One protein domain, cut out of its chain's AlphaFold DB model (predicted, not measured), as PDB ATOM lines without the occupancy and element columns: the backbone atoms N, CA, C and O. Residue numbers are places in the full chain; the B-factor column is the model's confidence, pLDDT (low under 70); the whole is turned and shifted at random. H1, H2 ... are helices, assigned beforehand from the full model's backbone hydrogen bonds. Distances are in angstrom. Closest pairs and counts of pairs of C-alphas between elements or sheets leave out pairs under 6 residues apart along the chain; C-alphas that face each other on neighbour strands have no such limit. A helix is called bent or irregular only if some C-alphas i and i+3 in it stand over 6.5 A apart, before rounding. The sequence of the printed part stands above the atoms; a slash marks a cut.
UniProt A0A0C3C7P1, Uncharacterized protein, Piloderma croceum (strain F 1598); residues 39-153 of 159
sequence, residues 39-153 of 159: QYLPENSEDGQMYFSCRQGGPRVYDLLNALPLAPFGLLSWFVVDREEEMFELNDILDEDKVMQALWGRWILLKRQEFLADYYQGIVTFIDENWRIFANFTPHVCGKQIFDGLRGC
ATOM      1  N   GLN A  39     627.225 448.352 479.732       38.50
ATOM      2  CA  GLN A  39     628.646 448.320 480.045       38.50
ATOM      3  C   GLN A  39     629.378 447.662 478.874       38.50
ATOM      4  O   GLN A  39     629.062 446.533 478.500       38.50
ATOM      5  N   TYR A  40     630.340 448.376 478.299       43.38
ATOM      6  CA  TYR A  40     631.249 447.819 477.308       43.38
ATOM      7  C   TYR A  40     632.363 447.076 478.041       43.38
ATOM      8  O   TYR A  40     632.968 447.604 478.976       43.38
ATOM      9  N   LEU A  41     632.607 445.839 477.625       43.38
ATOM     10  CA  LEU A  41     633.656 444.971 478.143       43.38
ATOM     11  C   LEU A  41     634.716 444.839 477.043       43.38
ATOM     12  O   LEU A  41     634.406 444.235 476.014       43.38
ATOM     13  N   PRO A  42     635.927 445.399 477.204       45.88
ATOM     14  CA  PRO A  42     637.011 445.121 476.276       45.88
ATOM     15  C   PRO A  42     637.626 443.750 476.587       45.88
ATOM     16  O   PRO A  42     637.799 443.370 477.747       45.88
ATOM     17  N   GLU A  43     637.964 443.016 475.531       46.06
ATOM     18  CA  GLU A  43     638.844 441.851 475.585       46.06
ATOM     19  C   GLU A  43     640.272 442.327 475.917       46.06
ATOM     20  O   GLU A  43     640.730 443.355 475.416       46.06
ATOM     21  N   ASN A  44     640.929 441.628 476.844       40.66
ATOM     22  CA  ASN A  44     642.148 442.068 477.524       40.66
ATOM     23  C   ASN A  44     643.291 442.397 476.540       40.66
ATOM     24  O   ASN A  44     643.765 441.518 475.824       40.66
ATOM     25  N   SER A  45     643.773 443.642 476.549       44.75
ATOM     26  CA  SER A  45     645.030 444.049 475.914       44.75
ATOM     27  C   SER A  45     646.233 443.615 476.769       44.75
ATOM     28  O   SER A  45     646.195 443.691 477.999       44.75
ATOM     29  N   GLU A  46     647.316 443.168 476.122       48.47
ATOM     30  CA  GLU A  46     648.544 442.645 476.760       48.47
ATOM     31  C   GLU A  46     649.282 443.681 477.642       48.47
ATOM     32  O   GLU A  46     650.094 443.303 478.482       48.47
ATOM     33  N   ASP A  47     648.934 444.968 477.533       46.84
ATOM     34  CA  ASP A  47     649.481 446.072 478.339       46.84
ATOM     35  C   ASP A  47     648.709 446.350 479.648       46.84
ATOM     36  O   ASP A  47     649.011 447.304 480.368       46.84
ATOM     37  N   GLY A  48     647.682 445.557 479.976       47.12
ATOM     38  CA  GLY A  48     646.936 445.673 481.238       47.12
ATOM     39  C   GLY A  48     646.111 446.960 481.405       47.12
ATOM     40  O   GLY A  48     645.505 447.166 482.457       47.12
ATOM     41  N   GLN A  49     646.053 447.825 480.388       41.38
ATOM     42  CA  GLN A  49     645.235 449.039 480.393       41.38
ATOM     43  C   GLN A  49     643.820 448.722 479.898       41.38
ATOM     44  O   GLN A  49     643.550 448.593 478.703       41.38
ATOM     45  N   MET A  50     642.917 448.564 480.864       43.25
ATOM     46  CA  MET A  50     641.528 448.156 480.682       43.25
ATOM     47  C   MET A  50     640.631 449.381 480.431       43.25
ATOM     48  O   MET A  50     640.330 450.146 481.349       43.25
ATOM     49  N   TYR A  51     640.188 449.582 479.187       42.88
ATOM     50  CA  TYR A  51     639.315 450.704 478.814       42.88
ATOM     51  C   TYR A  51     637.828 450.363 479.023       42.88
ATOM     52  O   TYR A  51     637.141 449.912 478.113       42.88
ATOM     53  N   PHE A  52     637.315 450.539 480.241       42.81
ATOM     54  CA  PHE A  52     635.894 450.329 480.561       42.81
ATOM     55  C   PHE A  52     635.019 451.564 480.341       42.81
ATOM     56  O   PHE A  52     635.022 452.449 481.186       42.81
ATOM     57  N   SER A  53     634.116 451.594 479.365       45.91
ATOM     58  CA  SER A  53     633.149 452.699 479.282       45.91
ATOM     59  C   SER A  53     631.945 452.542 480.175       45.91
ATOM     60  O   SER A  53     630.878 452.144 479.723       45.91
ATOM     61  N   CYS A  54     632.123 452.928 481.438       40.16
ATOM     62  CA  CYS A  54     631.065 453.375 482.336       40.16
ATOM     63  C   CYS A  54     631.695 454.159 483.499       40.16
ATOM     64  O   CYS A  54     632.086 453.570 484.510       40.16
ATOM     65  N   ARG A  55     631.756 455.500 483.414       41.62
ATOM     66  CA  ARG A  55     631.784 456.310 484.642       41.62
ATOM     67  C   ARG A  55     630.373 456.227 485.255       41.62
ATOM     68  O   ARG A  55     629.404 456.421 484.534       41.62
ATOM     69  N   GLN A  56     630.191 455.924 486.541       37.44
ATOM     70  CA  GLN A  56     631.075 456.298 487.647       37.44
ATOM     71  C   GLN A  56     632.215 455.311 487.970       37.44
ATOM     72  O   GLN A  56     632.082 454.421 488.792       37.44
ATOM     73  N   GLY A  57     633.354 455.536 487.311       48.31
ATOM     74  CA  GLY A  57     634.613 454.818 487.347       48.31
ATOM     75  C   GLY A  57     635.391 454.904 486.026       48.31
ATOM     76  O   GLY A  57     636.497 455.430 486.030       48.31
ATOM     77  N   GLY A  58     634.825 454.408 484.916       50.44
ATOM     78  CA  GLY A  58     635.628 453.993 483.755       50.44
ATOM     79  C   GLY A  58     635.604 454.871 482.477       50.44
ATOM     80  O   GLY A  58     634.691 455.692 482.324       50.44
ATOM     81  N   PRO A  59     636.584 454.667 481.560       52.12
ATOM     82  CA  PRO A  59     636.737 455.377 480.283       52.12
ATOM     83  C   PRO A  59     635.562 455.261 479.296       52.12
ATOM     84  O   PRO A  59     635.404 454.219 478.680       52.12
ATOM     85  N   ARG A  60     634.759 456.316 479.096       63.03
ATOM     86  CA  ARG A  60     633.574 456.395 478.210       63.03
ATOM     87  C   ARG A  60     633.840 455.906 476.774       63.03
ATOM     88  O   ARG A  60     634.965 455.922 476.304       63.03
ATOM     89  N   VAL A  61     632.778 455.564 476.032       66.62
ATOM     90  CA  VAL A  61     632.847 455.230 474.588       66.62
ATOM     91  C   VAL A  61     633.532 456.376 473.829       66.62
ATOM     92  O   VAL A  61     634.348 456.161 472.941       66.62
ATOM     93  N   TYR A  62     633.284 457.607 474.280       69.81
ATOM     94  CA  TYR A  62     633.919 458.837 473.813       69.81
ATOM     95  C   TYR A  62     635.411 458.954 474.144       69.81
ATOM     96  O   TYR A  62     636.142 459.635 473.433       69.81
ATOM     97  N   ASP A  63     635.907 458.270 475.175       73.00
ATOM     98  CA  ASP A  63     637.329 458.318 475.527       73.00
ATOM     99  C   ASP A  63     638.194 457.624 474.466       73.00
ATOM    100  O   ASP A  63     639.370 457.953 474.316       73.00
ATOM    101  N   LEU A  64     637.599 456.755 473.641       75.06
ATOM    102  CA  LEU A  64     638.253 456.208 472.451       75.06
ATOM    103  C   LEU A  64     638.503 457.284 471.388       75.06
ATOM    104  O   LEU A  64     639.537 457.249 470.728       75.06
ATOM    105  N   LEU A  65     637.616 458.276 471.255       78.25
ATOM    106  CA  LEU A  65     637.840 459.421 470.363       78.25
ATOM    107  C   LEU A  65     638.957 460.324 470.892       78.25
ATOM    108  O   LEU A  65     639.767 460.824 470.113       78.25
ATOM    109  N   ASN A  66     639.052 460.489 472.213       79.44
ATOM    110  CA  ASN A  66     640.135 461.248 472.844       79.44
ATOM    111  C   ASN A  66     641.502 460.559 472.713       79.44
ATOM    112  O   ASN A  66     642.530 461.234 472.706       79.44
ATOM    113  N   ALA A  67     641.530 459.230 472.577       81.19
ATOM    114  CA  ALA A  67     642.759 458.478 472.328       81.19
ATOM    115  C   ALA A  67     643.286 458.633 470.887       81.19
ATOM    116  O   ALA A  67     644.458 458.358 470.624       81.19
ATOM    117  N   LEU A  68     642.440 459.061 469.945       83.19
ATOM    118  CA  LEU A  68     642.840 459.242 468.553       83.19
ATOM    119  C   LEU A  68     643.594 460.565 468.355       83.19
ATOM    120  O   LEU A  68     643.179 461.605 468.872       83.19
ATOM    121  N   PRO A  69     644.680 460.563 467.562       84.31
ATOM    122  CA  PRO A  69     645.523 461.736 467.405       84.31
ATOM    123  C   PRO A  69     644.801 462.852 466.643       84.31
ATOM    124  O   PRO A  69     644.326 462.660 465.525       84.31
ATOM    125  N   LEU A  70     644.817 464.057 467.215       89.00
ATOM    126  CA  LEU A  70     644.367 465.281 466.539       89.00
ATOM    127  C   LEU A  70     645.476 465.962 465.715       89.00
ATOM    128  O   LEU A  70     645.213 466.912 464.980       89.00
ATOM    129  N   ALA A  71     646.714 465.464 465.800       88.62
ATOM    130  CA  ALA A  71     647.866 466.011 465.083       88.62
ATOM    131  C   ALA A  71     647.658 466.167 463.556       88.62
ATOM    132  O   ALA A  71     648.057 467.207 463.031       88.62
ATOM    133  N   PRO A  72     646.997 465.231 462.836       90.50
ATOM    134  CA  PRO A  72     646.776 465.364 461.392       90.50
ATOM    135  C   PRO A  72     645.916 466.567 460.985       90.50
ATOM    136  O   PRO A  72     645.997 467.023 459.850       90.50
ATOM    137  N   PHE A  73     645.099 467.096 461.900       89.00
ATOM    138  CA  PHE A  73     644.190 468.207 461.618       89.00
ATOM    139  C   PHE A  73     644.864 469.576 461.768       89.00
ATOM    140  O   PHE A  73     644.337 470.575 461.280       89.00
ATOM    141  N   GLY A  74     646.025 469.650 462.431       90.75
ATOM    142  CA  GLY A  74     646.754 470.901 462.647       90.75
ATOM    143  C   GLY A  74     645.858 471.996 463.238       90.75
ATOM    144  O   GLY A  74     645.254 471.817 464.297       90.75
ATOM    145  N   LEU A  75     645.730 473.122 462.528       88.88
ATOM    146  CA  LEU A  75     644.885 474.251 462.935       88.88
ATOM    147  C   LEU A  75     643.382 473.923 462.922       88.88
ATOM    148  O   LEU A  75     642.623 474.648 463.535       88.88
ATOM    149  N   LEU A  76     642.931 472.858 462.256       89.44
ATOM    150  CA  LEU A  76     641.522 472.439 462.256       89.44
ATOM    151  C   LEU A  76     641.166 471.532 463.443       89.44
ATOM    152  O   LEU A  76     640.013 471.136 463.580       89.44
ATOM    153  N   SER A  77     642.126 471.210 464.313       88.81
ATOM    154  CA  SER A  77     641.881 470.379 465.499       88.81
ATOM    155  C   SER A  77     640.795 470.949 466.420       88.81
ATOM    156  O   SER A  77     639.956 470.189 466.890       88.81
ATOM    157  N   TRP A  78     640.742 472.272 466.620       88.75
ATOM    158  CA  TRP A  78     639.674 472.909 467.409       88.75
ATOM    159  C   TRP A  78     638.291 472.691 466.786       88.75
ATOM    160  O   TRP A  78     637.329 472.469 467.509       88.75
ATOM    161  N   PHE A  79     638.197 472.717 465.453       90.56
ATOM    162  CA  PHE A  79     636.935 472.528 464.741       90.56
ATOM    163  C   PHE A  79     636.434 471.090 464.886       90.56
ATOM    164  O   PHE A  79     635.239 470.867 465.031       90.56
ATOM    165  N   VAL A  80     637.351 470.117 464.883       90.81
ATOM    166  CA  VAL A  80     637.015 468.717 465.172       90.81
ATOM    167  C   VAL A  80     636.408 468.594 466.566       90.81
ATOM    168  O   VAL A  80     635.328 468.031 466.695       90.81
ATOM    169  N   VAL A  81     637.063 469.163 467.582       89.69
ATOM    170  CA  VAL A  81     636.577 469.111 468.970       89.69
ATOM    171  C   VAL A  81     635.215 469.801 469.107       89.69
ATOM    172  O   VAL A  81     634.299 469.208 469.664       89.69
ATOM    173  N   ASP A  82     635.043 470.990 468.523       91.38
ATOM    174  CA  ASP A  82     633.776 471.741 468.534       91.38
ATOM    175  C   ASP A  82     632.609 470.927 467.943       91.38
ATOM    176  O   ASP A  82     631.531 470.842 468.529       91.38
ATOM    177  N   ARG A  83     632.831 470.255 466.801       90.44
ATOM    178  CA  ARG A  83     631.810 469.391 466.180       90.44
ATOM    179  C   ARG A  83     631.481 468.160 467.019       90.44
ATOM    180  O   ARG A  83     630.346 467.689 466.999       90.44
ATOM    181  N   GLU A  84     632.469 467.600 467.704       89.38
ATOM    182  CA  GLU A  84     632.268 466.437 468.567       89.38
ATOM    183  C   GLU A  84     631.485 466.794 469.823       89.38
ATOM    184  O   GLU A  84     630.564 466.065 470.183       89.38
ATOM    185  N   GLU A  85     631.788 467.932 470.447       87.62
ATOM    186  CA  GLU A  85     631.033 468.446 471.590       87.62
ATOM    187  C   GLU A  85     629.562 468.682 471.219       87.62
ATOM    188  O   GLU A  85     628.678 468.159 471.901       87.62
ATOM    189  N   GLU A  86     629.296 469.333 470.079       87.50
ATOM    190  CA  GLU A  86     627.938 469.512 469.541       87.50
ATOM    191  C   GLU A  86     627.210 468.163 469.355       87.50
ATOM    192  O   GLU A  86     626.044 468.011 469.725       87.50
ATOM    193  N   MET A  87     627.905 467.143 468.837       86.19
ATOM    194  CA  MET A  87     627.352 465.794 468.659       86.19
ATOM    195  C   MET A  87     627.019 465.115 469.998       86.19
ATOM    196  O   MET A  87     626.032 464.379 470.110       86.19
ATOM    197  N   PHE A  88     627.830 465.345 471.031       82.06
ATOM    198  CA  PHE A  88     627.630 464.732 472.343       82.06
ATOM    199  C   PHE A  88     626.435 465.313 473.096       82.06
ATOM    200  O   PHE A  88     625.810 464.579 473.870       82.06
ATOM    201  N   GLU A  89     626.060 466.563 472.818       84.94
ATOM    202  CA  GLU A  89     624.897 467.233 473.409       84.94
ATOM    203  C   GLU A  89     623.540 466.670 472.936       84.94
ATOM    204  O   GLU A  89     622.514 466.880 473.594       84.94
ATOM    205  N   LEU A  90     623.508 465.904 471.838       83.44
ATOM    206  CA  LEU A  90     622.275 465.321 471.294       83.44
ATOM    207  C   LEU A  90     621.735 464.195 472.190       83.44
ATOM    208  O   LEU A  90     622.321 463.127 472.300       83.44
ATOM    209  N   ASN A  91     620.590 464.389 472.842       83.00
ATOM    210  CA  ASN A  91     620.063 463.416 473.817       83.00
ATOM    211  C   ASN A  91     619.227 462.279 473.200       83.00
ATOM    212  O   ASN A  91     618.833 461.348 473.903       83.00
ATOM    213  N   ASP A  92     618.914 462.363 471.911       87.38
ATOM    214  CA  ASP A  92     618.041 461.446 471.175       87.38
ATOM    215  C   ASP A  92     618.800 460.427 470.310       87.38
ATOM    216  O   ASP A  92     618.177 459.564 469.686       87.38
ATOM    217  N   ILE A  93     620.134 460.488 470.315       84.50
ATOM    218  CA  ILE A  93     621.026 459.595 469.574       84.50
ATOM    219  C   ILE A  93     621.788 458.702 470.555       84.50
ATOM    220  O   ILE A  93     622.225 459.153 471.616       84.50
ATOM    221  N   LEU A  94     621.947 457.429 470.192       82.31
ATOM    222  CA  LEU A  94     622.738 456.463 470.949       82.31
ATOM    223  C   LEU A  94     624.221 456.863 470.986       82.31
ATOM    224  O   LEU A  94     624.747 457.417 470.021       82.31
ATOM    225  N   ASP A  95     624.909 456.546 472.083       79.75
ATOM    226  CA  ASP A  95     626.336 456.856 472.244       79.75
ATOM    227  C   ASP A  95     627.181 456.169 471.153       79.75
ATOM    228  O   ASP A  95     628.096 456.780 470.603       79.75
ATOM    229  N   GLU A  96     626.820 454.936 470.776       79.31
ATOM    230  CA  GLU A  96     627.408 454.183 469.661       79.31
ATOM    231  C   GLU A  96     627.357 454.986 468.353       79.31
ATOM    232  O   GLU A  96     628.363 455.157 467.661       79.31
ATOM    233  N   ASP A  97     626.170 455.499 468.022       82.94
ATOM    234  CA  ASP A  97     625.906 456.199 466.767       82.94
ATOM    235  C   ASP A  97     626.614 457.559 466.734       82.94
ATOM    236  O   ASP A  97     627.133 457.962 465.691       82.94
ATOM    237  N   LYS A  98     626.708 458.247 467.878       86.38
ATOM    238  CA  LYS A  98     627.489 459.486 468.007       86.38
ATOM    239  C   LYS A  98     628.968 459.251 467.742       86.38
ATOM    240  O   LYS A  98     629.590 460.038 467.034       86.38
ATOM    241  N   VAL A  99     629.534 458.163 468.268       84.81
ATOM    242  CA  VAL A  99     630.945 457.833 468.029       84.81
ATOM    243  C   VAL A  99     631.190 457.459 466.572       84.81
ATOM    244  O   VAL A  99     632.166 457.928 465.988       84.81
ATOM    245  N   MET A 100     630.284 456.704 465.947       87.06
ATOM    246  CA  MET A 100     630.343 456.437 464.505       87.06
ATOM    247  C   MET A 100     630.335 457.731 463.682       87.06
ATOM    248  O   MET A 100     631.136 457.880 462.758       87.06
ATOM    249  N   GLN A 101     629.460 458.681 464.030       89.69
ATOM    250  CA  GLN A 101     629.371 459.973 463.347       89.69
ATOM    251  C   GLN A 101     630.609 460.848 463.577       89.69
ATOM    252  O   GLN A 101     631.101 461.455 462.626       89.69
ATOM    253  N   ALA A 102     631.152 460.879 464.795       90.38
ATOM    254  CA  ALA A 102     632.380 461.605 465.111       90.38
ATOM    255  C   ALA A 102     633.595 461.038 464.352       90.38
ATOM    256  O   ALA A 102     634.341 461.788 463.719       90.38
ATOM    257  N   LEU A 103     633.753 459.706 464.321       90.88
ATOM    258  CA  LEU A 103     634.801 459.027 463.546       90.88
ATOM    259  C   LEU A 103     634.695 459.341 462.057       90.88
ATOM    260  O   LEU A 103     635.692 459.676 461.417       90.88
ATOM    261  N   TRP A 104     633.480 459.263 461.515       92.06
ATOM    262  CA  TRP A 104     633.215 459.639 460.134       92.06
ATOM    263  C   TRP A 104     633.591 461.101 459.866       92.06
ATOM    264  O   TRP A 104     634.276 461.388 458.887       92.06
ATOM    265  N   GLY A 105     633.200 462.017 460.759       91.94
ATOM    266  CA  GLY A 105     633.519 463.442 460.678       91.94
ATOM    267  C   GLY A 105     635.026 463.714 460.648       91.94
ATOM    268  O   GLY A 105     635.507 464.457 459.792       91.94
ATOM    269  N   ARG A 106     635.792 463.051 461.521       91.81
ATOM    270  CA  ARG A 106     637.261 463.107 461.516       91.81
ATOM    271  C   ARG A 106     637.847 462.591 460.209       91.81
ATOM    272  O   ARG A 106     638.692 463.250 459.606       91.81
ATOM    273  N   TRP A 107     637.398 461.426 459.761       93.00
ATOM    274  CA  TRP A 107     637.942 460.789 458.570       93.00
ATOM    275  C   TRP A 107     637.676 461.614 457.308       93.00
ATOM    276  O   TRP A 107     638.598 461.910 456.542       93.00
ATOM    277  N   ILE A 108     636.433 462.068 457.123       93.31
ATOM    278  CA  ILE A 108     636.047 462.802 455.920       93.31
ATOM    279  C   ILE A 108     636.753 464.155 455.825       93.31
ATOM    280  O   ILE A 108     637.049 464.589 454.719       93.31
ATOM    281  N   LEU A 109     637.091 464.805 456.943       91.81
ATOM    282  CA  LEU A 109     637.851 466.060 456.921       91.81
ATOM    283  C   LEU A 109     639.231 465.908 456.268       91.81
ATOM    284  O   LEU A 109     639.668 466.814 455.562       91.81
ATOM    285  N   LEU A 110     639.890 464.763 456.461       91.75
ATOM    286  CA  LEU A 110     641.203 464.482 455.872       91.75
ATOM    287  C   LEU A 110     641.087 463.881 454.468       91.75
ATOM    288  O   LEU A 110     641.888 464.190 453.588       91.75
ATOM    289  N   LYS A 111     640.086 463.023 454.255       92.00
ATOM    290  CA  LYS A 111     639.978 462.150 453.077       92.00
ATOM    291  C   LYS A 111     638.889 462.556 452.087       92.00
ATOM    292  O   LYS A 111     638.607 461.823 451.144       92.00
ATOM    293  N   ARG A 112     638.302 463.751 452.237       92.19
ATOM    294  CA  ARG A 112     637.177 464.226 451.410       92.19
ATOM    295  C   ARG A 112     637.415 464.096 449.910       92.19
ATOM    296  O   ARG A 112     636.501 463.717 449.188       92.19
ATOM    297  N   GLN A 113     638.602 464.464 449.430       92.25
ATOM    298  CA  GLN A 113     638.896 464.439 447.994       92.25
ATOM    299  C   GLN A 113     638.940 463.007 447.453       92.25
ATOM    300  O   GLN A 113     638.345 462.739 446.414       92.25
ATOM    301  N   GLU A 114     639.573 462.093 448.191       91.25
ATOM    302  CA  GLU A 114     639.631 460.664 447.862       91.25
ATOM    303  C   GLU A 114     638.221 460.053 447.875       91.25
ATOM    304  O   GLU A 114     637.829 459.367 446.934       91.25
ATOM    305  N   PHE A 115     637.413 460.399 448.880       93.00
ATOM    306  CA  PHE A 115     636.026 459.948 448.991       93.00
ATOM    307  C   PHE A 115     635.129 460.431 447.843       93.00
ATOM    308  O   PHE A 115     634.297 459.679 447.347       93.00
ATOM    309  N   LEU A 116     635.271 461.691 447.418       93.88
ATOM    310  CA  LEU A 116     634.474 462.241 446.316       93.88
ATOM    311  C   LEU A 116     634.890 461.687 444.948       93.88
ATOM    312  O   LEU A 116     634.082 461.722 444.022       93.88
ATOM    313  N   ALA A 117     636.130 461.211 444.813       95.00
ATOM    314  CA  ALA A 117     636.606 460.583 443.586       95.00
ATOM    315  C   ALA A 117     635.980 459.194 443.386       95.00
ATOM    316  O   ALA A 117     635.570 458.864 442.275       95.00
ATOM    317  N   ASP A 118     635.862 458.410 444.461       94.00
ATOM    318  CA  ASP A 118     635.175 457.119 444.461       94.00
ATOM    319  C   ASP A 118     634.495 456.875 445.813       94.00
ATOM    320  O   ASP A 118     635.130 456.537 446.814       94.00
ATOM    321  N   TYR A 119     633.168 457.010 445.826       91.75
ATOM    322  CA  TYR A 119     632.364 456.809 447.027       91.75
ATOM    323  C   TYR A 119     632.479 455.390 447.581       91.75
ATOM    324  O   TYR A 119     632.512 455.210 448.796       91.75
ATOM    325  N   TYR A 120     632.525 454.378 446.713       92.50
ATOM    326  CA  TYR A 120     632.561 452.989 447.154       92.50
ATOM    327  C   TYR A 120     633.906 452.677 447.803       92.50
ATOM    328  O   TYR A 120     633.944 452.209 448.942       92.50
ATOM    329  N   GLN A 121     635.004 453.009 447.119       91.56
ATOM    330  CA  GLN A 121     636.344 452.820 447.676       91.56
ATOM    331  C   GLN A 121     636.573 453.678 448.917       91.56
ATOM    332  O   GLN A 121     637.207 453.228 449.869       91.56
ATOM    333  N   GLY A 122     636.002 454.880 448.959       91.62
ATOM    334  CA  GLY A 122     636.051 455.738 450.130       91.62
ATOM    335  C   GLY A 122     635.373 455.116 451.354       91.62
ATOM    336  O   GLY A 122     635.951 455.131 452.438       91.62
ATOM    337  N   ILE A 123     634.194 454.501 451.194       90.44
ATOM    338  CA  ILE A 123     633.541 453.760 452.286       90.44
ATOM    339  C   ILE A 123     634.372 452.543 452.702       90.44
ATOM    340  O   ILE A 123     634.561 452.331 453.897       90.44
ATOM    341  N   VAL A 124     634.898 451.760 451.755       90.12
ATOM    342  CA  VAL A 124     635.752 450.601 452.077       90.12
ATOM    343  C   VAL A 124     636.980 451.040 452.874       90.12
ATOM    344  O   VAL A 124     637.250 450.469 453.925       90.12
ATOM    345  N   THR A 125     637.657 452.101 452.433       92.31
ATOM    346  CA  THR A 125     638.847 452.657 453.095       92.31
ATOM    347  C   THR A 125     638.522 453.167 454.495       92.31
ATOM    348  O   THR A 125     639.225 452.835 455.446       92.31
ATOM    349  N   PHE A 126     637.420 453.909 454.658       91.62
ATOM    350  CA  PHE A 126     636.955 454.343 455.977       91.62
ATOM    351  C   PHE A 126     636.788 453.158 456.925       91.62
ATOM    352  O   PHE A 126     637.240 453.202 458.072       91.62
ATOM    353  N   ILE A 127     636.152 452.086 456.451       88.75
ATOM    354  CA  ILE A 127     635.903 450.929 457.294       88.75
ATOM    355  C   ILE A 127     637.196 450.152 457.573       88.75
ATOM    356  O   ILE A 127     637.436 449.799 458.724       88.75
ATOM    357  N   ASP A 128     638.059 449.936 456.581       87.44
ATOM    358  CA  ASP A 128     639.342 449.241 456.757       87.44
ATOM    359  C   ASP A 128     640.311 449.998 457.687       87.44
ATOM    360  O   ASP A 128     641.125 449.376 458.370       87.44
ATOM    361  N   GLU A 129     640.215 451.322 457.784       87.12
ATOM    362  CA  GLU A 129     641.023 452.107 458.726       87.12
ATOM    363  C   GLU A 129     640.446 452.093 460.152       87.12
ATOM    364  O   GLU A 129     641.196 452.153 461.128       87.12
ATOM    365  N   ASN A 130     639.122 451.967 460.296       84.75
ATOM    366  CA  ASN A 130     638.424 452.143 461.575       84.75
ATOM    367  C   ASN A 130     637.791 450.856 462.137       84.75
ATOM    368  O   ASN A 130     637.223 450.880 463.229       84.75
ATOM    369  N   TRP A 131     637.913 449.705 461.464       78.69
ATOM    370  CA  TRP A 131     637.236 448.461 461.874       78.69
ATOM    371  C   TRP A 131     637.587 448.008 463.291       78.69
ATOM    372  O   TRP A 131     636.734 447.445 463.971       78.69
ATOM    373  N   ARG A 132     638.817 448.257 463.763       76.69
ATOM    374  CA  ARG A 132     639.234 447.906 465.133       76.69
ATOM    375  C   ARG A 132     638.419 448.663 466.169       76.69
ATOM    376  O   ARG A 132     638.057 448.117 467.202       76.69
ATOM    377  N   ILE A 133     638.110 449.914 465.857       76.00
ATOM    378  CA  ILE A 133     637.296 450.776 466.695       76.00
ATOM    379  C   ILE A 133     635.841 450.273 466.659       76.00
ATOM    380  O   ILE A 133     635.241 450.084 467.710       76.00
ATOM    381  N   PHE A 134     635.312 449.909 465.485       71.62
ATOM    382  CA  PHE A 134     633.959 449.336 465.351       71.62
ATOM    383  C   PHE A 134     633.782 447.980 466.041       71.62
ATOM    384  O   PHE A 134     632.736 447.724 466.646       71.62
ATOM    385  N   ALA A 135     634.799 447.121 465.976       67.75
ATOM    386  CA  ALA A 135     634.803 445.816 466.625       67.75
ATOM    387  C   ALA A 135     634.688 445.945 468.150       67.75
ATOM    388  O   ALA A 135     633.994 445.150 468.779       67.75
ATOM    389  N   ASN A 136     635.272 446.998 468.730       63.00
ATOM    390  CA  ASN A 136     635.159 447.283 470.160       63.00
ATOM    391  C   ASN A 136     633.743 447.730 470.577       63.00
ATOM    392  O   ASN A 136     633.367 447.561 471.735       63.00
ATOM    393  N   PHE A 137     632.937 448.273 469.653       59.66
ATOM    394  CA  PHE A 137     631.582 448.767 469.944       59.66
ATOM    395  C   PHE A 137     630.467 447.759 469.673       59.66
ATOM    396  O   PHE A 137     629.378 447.867 470.235       59.66
ATOM    397  N   THR A 138     630.713 446.779 468.805       52.25
ATOM    398  CA  THR A 138     629.680 445.858 468.327       52.25
ATOM    399  C   THR A 138     630.070 444.398 468.571       52.25
ATOM    400  O   THR A 138     630.346 443.664 467.626       52.25
ATOM    401  N   PRO A 139     630.007 443.902 469.825       51.56
ATOM    402  CA  PRO A 139     630.392 442.520 470.148       51.56
ATOM    403  C   PRO A 139     629.516 441.451 469.463       51.56
ATOM    404  O   PRO A 139     629.864 440.275 469.447       51.56
ATOM    405  N   HIS A 140     628.374 441.839 468.880       47.94
ATOM    406  CA  HIS A 140     627.490 440.949 468.121       47.94
ATOM    407  C   HIS A 140     627.673 441.012 466.601       47.94
ATOM    408  O   HIS A 140     627.097 440.182 465.893       47.94
ATOM    409  N   VAL A 141     628.458 441.956 466.076       45.62
ATOM    410  CA  VAL A 141     628.812 441.944 464.657       45.62
ATOM    411  C   VAL A 141     630.040 441.058 464.539       45.62
ATOM    412  O   VAL A 141     631.150 441.448 464.879       45.62
ATOM    413  N   CYS A 142     629.818 439.825 464.085       40.72
ATOM    414  CA  CYS A 142     630.852 438.884 463.668       40.72
ATOM    415  C   CYS A 142     631.639 439.503 462.493       40.72
ATOM    416  O   CYS A 142     631.409 439.198 461.323       40.72
ATOM    417  N   GLY A 143     632.535 440.442 462.807       42.12
ATOM    418  CA  GLY A 143     633.206 441.344 461.870       42.12
ATOM    419  C   GLY A 143     634.224 440.673 460.954       42.12
ATOM    420  O   GLY A 143     634.875 441.347 460.172       42.12
ATOM    421  N   LYS A 144     634.364 439.347 461.004       46.12
ATOM    422  CA  LYS A 144     635.206 438.614 460.052       46.12
ATOM    423  C   LYS A 144     634.431 438.180 458.805       46.12
ATOM    424  O   LYS A 144     634.937 438.286 457.697       46.12
ATOM    425  N   GLN A 145     633.164 437.784 458.952       42.94
ATOM    426  CA  GLN A 145     632.425 437.128 457.863       42.94
ATOM    427  C   GLN A 145     631.848 438.086 456.808       42.94
ATOM    428  O   GLN A 145     631.710 437.692 455.655       42.94
ATOM    429  N   ILE A 146     631.549 439.342 457.158       48.19
ATOM    430  CA  ILE A 146     631.091 440.347 456.176       48.19
ATOM    431  C   ILE A 146     632.279 440.928 455.385       48.19
ATOM    432  O   ILE A 146     632.144 441.262 454.210       48.19
ATOM    433  N   PHE A 147     633.461 441.001 456.001       49.31
ATOM    434  CA  PHE A 147     634.629 441.689 455.445       49.31
ATOM    435  C   PHE A 147     635.456 440.838 454.484       49.31
ATOM    436  O   PHE A 147     635.930 441.348 453.467       49.31
ATOM    437  N   ASP A 148     635.571 439.536 454.740       52.97
ATOM    438  CA  ASP A 148     636.251 438.622 453.815       52.97
ATOM    439  C   ASP A 148     635.492 438.497 452.475       52.97
ATOM    440  O   ASP A 148     636.104 438.284 451.428       52.97
ATOM    441  N   GLY A 149     634.174 438.742 452.471       49.25
ATOM    442  CA  GLY A 149     633.356 438.792 451.255       49.25
ATOM    443  C   GLY A 149     633.640 439.994 450.345       49.25
ATOM    444  O   GLY A 149     633.488 439.883 449.132       49.25
ATOM    445  N   LEU A 150     634.094 441.126 450.897       49.12
ATOM    446  CA  LEU A 150     634.458 442.318 450.115       49.12
ATOM    447  C   LEU A 150     635.896 442.241 449.579       49.12
ATOM    448  O   LEU A 150     636.157 442.680 448.460       49.12
ATOM    449  N   ARG A 151     636.819 441.611 450.322       49.16
ATOM    450  CA  ARG A 151     638.193 441.346 449.850       49.16
ATOM    451  C   ARG A 151     638.274 440.238 448.790       49.16
ATOM    452  O   ARG A 151     639.184 440.260 447.965       49.16
ATOM    453  N   GLY A 152     637.314 439.311 448.756       41.19
ATOM    454  CA  GLY A 152     637.293 438.186 447.811       41.19
ATOM    455  C   GLY A 152     637.027 438.537 446.338       41.19
ATOM    456  O   GLY A 152     637.216 437.679 445.480       41.19
ATOM    457  N   CYS A 153     636.625 439.770 446.011       40.59
ATOM    458  CA  CYS A 153     636.295 440.160 444.629       40.59
ATOM    459  C   CYS A 153     637.449 440.802 443.837       40.59
ATOM    460  O   CYS A 153     637.265 441.100 442.660       40.59
TER     461      CYS A 153
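Overview. This is residues 39 to 153 of the 159 residues of an uncharacterized protein of Piloderma croceum (strain F 1598) (UniProt A0A0C3C7P1). Three long helices, H2, H3 and H4, fold back and forth side by side as two successive hairpins, with H3 in the middle, while the tail folds back past H4 and ends near it with short H5. Residues 39 to 62 make a long loop before short H1, and residues 44 to 49 stick out. The 115 printed residues have five named helices, H1 to H5 in chain order, and no named strand: the class is all helix. The whole is compact, with a radius of gyration of the C-alphas of 15.5 A and spans of 44 by 37 by 32 A.

Arrangement. After the opening loop, find H1, residues 63 to 67, which only just touches residues 99 to 103 of H3, residues 95 to 117, with 3 pairs of C-alphas within 8 A; the closest, Leu 65 and Val 99, are 7.5 A apart. H2, residues 71 to 88, forms a helical hairpin with H3: they touch at a steep tilt of 40 degrees, opposite ways, closest at the C-alphas of Glu 84 and Ala 102, 5.9 A. H3, the hub, forms another with H4, residues 119 to 137, at a shallow tilt of 28 degrees, opposite ways; the closest C-alphas, Phe 115 and Gly 122, are 4.4 A apart. H5, residues 147 to 151, is near H4. Every O i to N i+4 pair is within hydrogen-bond range in H1 and H5, against 9 of 14 in H2, 16 of 19 in H3 and 12 of 15 in H4.

Along the chain. Find C-alpha 63 at (637.329, 458.318, 475.527), where H1 begins. H2 measures 21.5 A, H3 30.7 A and H4 24.3 A; these three are irregular, with C-alphas 72 and 75 9.2 A apart, 110 and 113 8.2 A, and 129 and 132 7.9 A. H5 ends at C-alpha 151, (638.193, 441.346, 449.850).

Size, cuts and confidence. The farthest C-alphas, of Gln 56 and Cys 153, are 46.2 A apart. The printed part has no cut, and no link between helices is long. Look for pLDDT under 70 in residues 39 to 62 and 135 to 153.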